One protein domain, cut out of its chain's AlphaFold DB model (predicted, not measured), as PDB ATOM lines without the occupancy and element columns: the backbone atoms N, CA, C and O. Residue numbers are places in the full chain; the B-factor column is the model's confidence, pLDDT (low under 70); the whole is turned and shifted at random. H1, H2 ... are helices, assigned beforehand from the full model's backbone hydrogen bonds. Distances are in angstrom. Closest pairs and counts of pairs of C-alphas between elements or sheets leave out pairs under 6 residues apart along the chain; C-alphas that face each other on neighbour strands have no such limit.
ATOM      1  N   PRO A 133     309.645 379.626 333.277       73.25
ATOM      2  CA  PRO A 133     308.478 378.784 333.556       73.25
ATOM      3  C   PRO A 133     307.352 378.986 332.534       73.25
ATOM      4  O   PRO A 133     306.800 378.010 332.032       73.25
ATOM      5  N   CYS A 134     307.085 380.225 332.103       76.25
ATOM      6  CA  CYS A 134     306.067 380.499 331.081       76.25
ATOM      7  C   CYS A 134     306.432 379.910 329.710       76.25
ATOM      8  O   CYS A 134     305.564 379.471 328.953       76.25
ATOM      9  N   ARG A 135     307.727 379.877 329.375       80.12
ATOM     10  CA  ARG A 135     308.200 379.321 328.104       80.12
ATOM     11  C   ARG A 135     308.193 377.795 328.120       80.12
ATOM     12  O   ARG A 135     307.787 377.203 327.124       80.12
ATOM     13  N   ALA A 136     308.574 377.175 329.235       81.94
ATOM     14  CA  ALA A 136     308.479 375.732 329.428       81.94
ATOM     15  C   ALA A 136     307.018 375.255 329.392       81.94
ATOM     16  O   ALA A 136     306.718 374.258 328.739       81.94
ATOM     17  N   LEU A 137     306.093 376.007 329.994       84.06
ATOM     18  CA  LEU A 137     304.664 375.685 329.976       84.06
ATOM     19  C   LEU A 137     304.072 375.792 328.563       84.06
ATOM     20  O   LEU A 137     303.335 374.918 328.119       84.06
ATOM     21  N   LYS A 138     304.478 376.805 327.788       88.25
ATOM     22  CA  LYS A 138     304.092 376.912 326.373       88.25
ATOM     23  C   LYS A 138     304.655 375.764 325.526       88.25
ATOM     24  O   LYS A 138     303.964 375.274 324.639       88.25
ATOM     25  N   TRP A 139     305.894 375.345 325.785       86.88
ATOM     26  CA  TRP A 139     306.528 374.223 325.088       86.88
ATOM     27  C   TRP A 139     305.860 372.890 325.404       86.88
ATOM     28  O   TRP A 139     305.527 372.143 324.490       86.88
ATOM     29  N   THR A 140     305.623 372.620 326.684       85.62
ATOM     30  CA  THR A 140     304.940 371.402 327.133       85.62
ATOM     31  C   THR A 140     303.518 371.353 326.593       85.62
ATOM     32  O   THR A 140     303.145 370.350 325.999       85.62
ATOM     33  N   TYR A 141     302.759 372.450 326.662       87.12
ATOM     34  CA  TYR A 141     301.417 372.524 326.082       87.12
ATOM     35  C   TYR A 141     301.401 372.220 324.576       87.12
ATOM     36  O   TYR A 141     300.595 371.413 324.120       87.12
ATOM     37  N   GLN A 142     302.315 372.815 323.800       88.31
ATOM     38  CA  GLN A 142     302.420 372.543 322.360       88.31
ATOM     39  C   GLN A 142     302.830 371.095 322.066       88.31
ATOM     40  O   GLN A 142     302.322 370.492 321.124       88.31
ATOM     41  N   PHE A 143     303.712 370.522 322.883       86.00
ATOM     42  CA  PHE A 143     304.113 369.124 322.781       86.00
ATOM     43  C   PHE A 143     302.942 368.171 323.062       86.00
ATOM     44  O   PHE A 143     302.700 367.256 322.277       86.00
ATOM     45  N   PHE A 144     302.155 368.429 324.111       85.44
ATOM     46  CA  PHE A 144     300.939 367.668 324.402       85.44
ATOM     47  C   PHE A 144     299.904 367.801 323.284       85.44
ATOM     48  O   PHE A 144     299.345 366.796 322.856       85.44
ATOM     49  N   LEU A 145     299.691 369.006 322.745       85.81
ATOM     50  CA  LEU A 145     298.787 369.189 321.608       85.81
ATOM     51  C   LEU A 145     299.246 368.418 320.367       85.81
ATOM     52  O   LEU A 145     298.412 367.863 319.655       85.81
ATOM     53  N   ALA A 146     300.553 368.388 320.098       84.69
ATOM     54  CA  ALA A 146     301.116 367.627 318.988       84.69
ATOM     55  C   ALA A 146     300.918 366.117 319.190       84.69
ATOM     56  O   ALA A 146     300.469 365.442 318.269       84.69
ATOM     57  N   LEU A 147     301.170 365.605 320.399       81.81
ATOM     58  CA  LEU A 147     300.926 364.202 320.747       81.81
ATOM     59  C   LEU A 147     299.458 363.814 320.569       81.81
ATOM     60  O   LEU A 147     299.175 362.816 319.908       81.81
ATOM     61  N   VAL A 148     298.539 364.630 321.096       82.75
ATOM     62  CA  VAL A 148     297.091 364.412 320.972       82.75
ATOM     63  C   VAL A 148     296.666 364.439 319.507       82.75
ATOM     64  O   VAL A 148     295.923 363.562 319.082       82.75
ATOM     65  N   ARG A 149     297.162 365.391 318.704       83.75
ATOM     66  CA  ARG A 149     296.831 365.474 317.271       83.75
ATOM     67  C   ARG A 149     297.357 364.293 316.460       83.75
ATOM     68  O   ARG A 149     296.663 363.851 315.554       83.75
ATOM     69  N   ILE A 150     298.551 363.793 316.769       80.81
ATOM     70  CA  ILE A 150     299.135 362.631 316.083       80.81
ATOM     71  C   ILE A 150     298.333 361.360 316.402       80.81
ATOM     72  O   ILE A 150     298.041 360.584 315.498       80.81
ATOM     73  N   HIS A 151     297.922 361.183 317.662       74.62
ATOM     74  CA  HIS A 151     297.260 359.960 318.134       74.62
ATOM     75  C   HIS A 151     295.732 359.969 317.984       74.62
ATOM     76  O   HIS A 151     295.087 358.955 318.228       74.62
ATOM     77  N   TRP A 152     295.124 361.081 317.559       77.62
ATOM     78  CA  TRP A 152     293.669 361.151 317.358       77.62
ATOM     79  C   TRP A 152     293.177 360.284 316.189       77.62
ATOM     80  O   TRP A 152     292.000 359.941 316.117       77.62
ATOM     81  N   THR A 153     294.066 359.933 315.260       82.25
ATOM     82  CA  THR A 153     293.692 359.233 314.022       82.25
ATOM     83  C   THR A 153     293.465 357.735 314.236       82.25
ATOM     84  O   THR A 153     292.735 357.121 313.462       82.25
ATOM     85  N   ASP A 154     294.045 357.145 315.286       88.44
ATOM     86  CA  ASP A 154     293.986 355.704 315.520       88.44
ATOM     87  C   ASP A 154     293.600 355.388 316.973       88.44
ATOM     88  O   ASP A 154     294.353 355.621 317.925       88.44
ATOM     89  N   ARG A 155     292.391 354.843 317.138       86.69
ATOM     90  CA  ARG A 155     291.777 354.530 318.435       86.69
ATOM     91  C   ARG A 155     292.618 353.549 319.258       86.69
ATOM     92  O   ARG A 155     292.594 353.641 320.485       86.69
ATOM     93  N   GLN A 156     293.360 352.649 318.612       88.12
ATOM     94  CA  GLN A 156     294.248 351.704 319.296       88.12
ATOM     95  C   GLN A 156     295.478 352.410 319.868       88.12
ATOM     96  O   GLN A 156     295.785 352.250 321.047       88.12
ATOM     97  N   THR A 157     296.096 353.304 319.094       86.25
ATOM     98  CA  THR A 157     297.248 354.087 319.575       86.25
ATOM     99  C   THR A 157     296.888 355.019 320.734       86.25
ATOM    100  O   THR A 157     297.721 355.284 321.599       86.25
ATOM    101  N   LEU A 158     295.638 355.491 320.800       86.62
ATOM    102  CA  LEU A 158     295.156 356.294 321.922       86.62
ATOM    103  C   LEU A 158     295.066 355.466 323.209       86.62
ATOM    104  O   LEU A 158     295.458 355.956 324.268       86.62
ATOM    105  N   GLN A 159     294.591 354.218 323.134       88.25
ATOM    106  CA  GLN A 159     294.572 353.320 324.293       88.25
ATOM    107  C   GLN A 159     295.988 353.024 324.796       88.25
ATOM    108  O   GLN A 159     296.229 353.139 325.998       88.25
ATOM    109  N   ASP A 160     296.932 352.753 323.891       89.69
ATOM    110  CA  ASP A 160     298.337 352.523 324.242       89.69
ATOM    111  C   ASP A 160     298.988 353.766 324.865       89.69
ATOM    112  O   ASP A 160     299.720 353.665 325.853       89.69
ATOM    113  N   LEU A 161     298.683 354.961 324.348       87.31
ATOM    114  CA  LEU A 161     299.168 356.226 324.902       87.31
ATOM    115  C   LEU A 161     298.613 356.478 326.312       87.31
ATOM    116  O   LEU A 161     299.369 356.850 327.208       87.31
ATOM    117  N   VAL A 162     297.311 356.265 326.525       89.50
ATOM    118  CA  VAL A 162     296.681 356.421 327.846       89.50
ATOM    119  C   VAL A 162     297.260 355.413 328.832       89.50
ATOM    120  O   VAL A 162     297.635 355.801 329.938       89.50
ATOM    121  N   LEU A 163     297.404 354.148 328.432       91.38
ATOM    122  CA  LEU A 163     298.020 353.113 329.260       91.38
ATOM    123  C   LEU A 163     299.462 353.484 329.628       91.38
ATOM    124  O   LEU A 163     299.849 353.384 330.792       91.38
ATOM    125  N   THR A 164     300.235 353.986 328.664       89.56
ATOM    126  CA  THR A 164     301.607 354.457 328.888       89.56
ATOM    127  C   THR A 164     301.640 355.640 329.854       89.56
ATOM    128  O   THR A 164     302.457 355.655 330.771       89.56
ATOM    129  N   LEU A 165     300.739 356.616 329.709       90.44
ATOM    130  CA  LEU A 165     300.653 357.769 330.606       90.44
ATOM    131  C   LEU A 165     300.314 357.340 332.041       90.44
ATOM    132  O   LEU A 165     300.923 357.833 332.990       90.44
ATOM    133  N   VAL A 166     299.381 356.397 332.197       94.12
ATOM    134  CA  VAL A 166     299.008 355.820 333.494       94.12
ATOM    135  C   VAL A 166     300.191 355.071 334.115       94.12
ATOM    136  O   VAL A 166     300.492 355.295 335.285       94.12
ATOM    137  N   LEU A 167     300.909 354.252 333.338       93.75
ATOM    138  CA  LEU A 167     302.111 353.542 333.794       93.75
ATOM    139  C   LEU A 167     303.221 354.503 334.231       93.75
ATOM    140  O   LEU A 167     303.821 354.311 335.288       93.75
ATOM    141  N   VAL A 168     303.470 355.564 333.460       94.44
ATOM    142  CA  VAL A 168     304.446 356.605 333.813       94.44
ATOM    143  C   VAL A 168     304.021 357.337 335.088       94.44
ATOM    144  O   VAL A 168     304.851 357.553 335.970       94.44
ATOM    145  N   GLY A 169     302.737 357.675 335.230       94.06
ATOM    146  CA  GLY A 169     302.198 358.299 336.439       94.06
ATOM    147  C   GLY A 169     302.377 357.424 337.683       94.06
ATOM    148  O   GLY A 169     302.862 357.904 338.707       94.06
ATOM    149  N   LEU A 170     302.063 356.129 337.578       95.19
ATOM    150  CA  LEU A 170     302.282 355.138 338.637       95.19
ATOM    151  C   LEU A 170     303.763 354.995 339.001       95.19
ATOM    152  O   LEU A 170     304.092 354.947 340.184       95.19
ATOM    153  N   ALA A 171     304.661 354.979 338.013       95.94
ATOM    154  CA  ALA A 171     306.100 354.908 338.252       95.94
ATOM    155  C   ALA A 171     306.621 356.144 339.004       95.94
ATOM    156  O   ALA A 171     307.390 356.006 339.957       95.94
ATOM    157  N   ILE A 172     306.170 357.344 338.624       95.81
ATOM    158  CA  ILE A 172     306.520 358.593 339.313       95.81
ATOM    159  C   ILE A 172     305.976 358.577 340.744       95.81
ATOM    160  O   ILE A 172     306.724 358.853 341.678       95.81
ATOM    161  N   ALA A 173     304.706 358.214 340.939       95.06
ATOM    162  CA  ALA A 173     304.101 358.127 342.266       95.06
ATOM    163  C   ALA A 173     304.835 357.118 343.165       95.06
ATOM    164  O   ALA A 173     305.168 357.438 344.304       95.06
ATOM    165  N   GLY A 174     305.161 355.932 342.639       97.12
ATOM    166  CA  GLY A 174     305.956 354.930 343.345       97.12
ATOM    167  C   GLY A 174     307.340 355.455 343.727       97.12
ATOM    168  O   GLY A 174     307.755 355.307 344.873       97.12
ATOM    169  N   PHE A 175     308.021 356.146 342.810       96.12
ATOM    170  CA  PHE A 175     309.301 356.791 343.101       96.12
ATOM    171  C   PHE A 175     309.180 357.847 344.207       96.12
ATOM    172  O   PHE A 175     310.017 357.876 345.104       96.12
ATOM    173  N   TYR A 176     308.126 358.668 344.199       95.62
ATOM    174  CA  TYR A 176     307.863 359.642 345.264       95.62
ATOM    175  C   TYR A 176     307.640 358.981 346.624       95.62
ATOM    176  O   TYR A 176     308.189 359.455 347.613       95.62
ATOM    177  N   VAL A 177     306.882 357.883 346.683       96.62
ATOM    178  CA  VAL A 177     306.663 357.133 347.931       96.62
ATOM    179  C   VAL A 177     307.969 356.524 348.437       96.62
ATOM    180  O   VAL A 177     308.256 356.610 349.626       96.62
ATOM    181  N   VAL A 178     308.789 355.952 347.550       95.44
ATOM    182  CA  VAL A 178     310.114 355.426 347.918       95.44
ATOM    183  C   VAL A 178     311.029 356.547 348.399       95.44
ATOM    184  O   VAL A 178     311.745 356.353 349.375       95.44
ATOM    185  N   LEU A 179     311.000 357.717 347.761       93.81
ATOM    186  CA  LEU A 179     311.803 358.867 348.162       93.81
ATOM    187  C   LEU A 179     311.350 359.421 349.517       93.81
ATOM    188  O   LEU A 179     312.195 359.681 350.364       93.81
ATOM    189  N   ASP A 180     310.041 359.539 349.756       91.25
ATOM    190  CA  ASP A 180     309.477 359.921 351.058       91.25
ATOM    191  C   ASP A 180     309.845 358.897 352.136       91.25
ATOM    192  O   ASP A 180     310.312 359.260 353.212       91.25
ATOM    193  N   PHE A 181     309.741 357.602 351.831       92.19
ATOM    194  CA  PHE A 181     310.162 356.552 352.750       92.19
ATOM    195  C   PHE A 181     311.666 356.603 353.023       92.19
ATOM    196  O   PHE A 181     312.071 356.476 354.169       92.19
ATOM    197  N   LEU A 182     312.496 356.835 352.007       91.25
ATOM    198  CA  LEU A 182     313.944 356.958 352.153       91.25
ATOM    199  C   LEU A 182     314.314 358.191 352.988       91.25
ATOM    200  O   LEU A 182     315.183 358.098 353.850       91.25
ATOM    201  N   LEU A 183     313.622 359.315 352.787       86.88
ATOM    202  CA  LEU A 183     313.775 360.531 353.588       86.88
ATOM    203  C   LEU A 183     313.330 360.329 355.044       86.88
ATOM    204  O   LEU A 183     313.938 360.899 355.942       86.88
ATOM    205  N   ARG A 184     312.307 359.501 355.293       84.81
ATOM    206  CA  ARG A 184     311.855 359.141 356.649       84.81
ATOM    207  C   ARG A 184     312.740 358.087 357.318       84.81
ATOM    208  O   ARG A 184     312.912 358.120 358.532       84.81
TER     209      ARG A 184
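This is residues 133 to 184 of the 357 residues of an uncharacterized protein of Alternaria alternata (UniProt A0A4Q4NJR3). Two helices, the long H2 and the shorter H1, meet near their ends in an open V, joined by a tight turn at residues 152 to 154. Away from that corner the two arms stand free, and H2 makes the longest axis. The printed part has 52 residues with two named helices, H1 then H2, and no named strand; its class is all helix. It is flat, spanning 46 by 31 by 5 A, and only just extended, close to loose, with a radius of gyration of the C-alphas of 15.1 A.

H2, residues 155 to 184, measures 43.4 A from C-alpha 155 at (291.777, 354.530, 318.435) to C-alpha 184 at (311.855, 359.141, 356.649). H1, residues 133 to 151, measures 26.8 A and begins with C-alpha 133 at (308.478, 378.784, 333.556).

H2 and H1 only just touch, and only at the corner by their link, with 3 pairs of C-alphas within 8 A. The closest C-alphas, of His 151 and Leu 158, are 5.7 A apart. The helices run opposite ways at a steep tilt of 39 degrees. In H1 and H2 every O i to N i+4 pair is within hydrogen-bond range.

The two C-alphas farthest apart, of Thr 153 and Arg 184, are 46.3 A apart. The printed part has no cut. Mean pLDDT of the printed part is 88.1, and no printed residue is under 70.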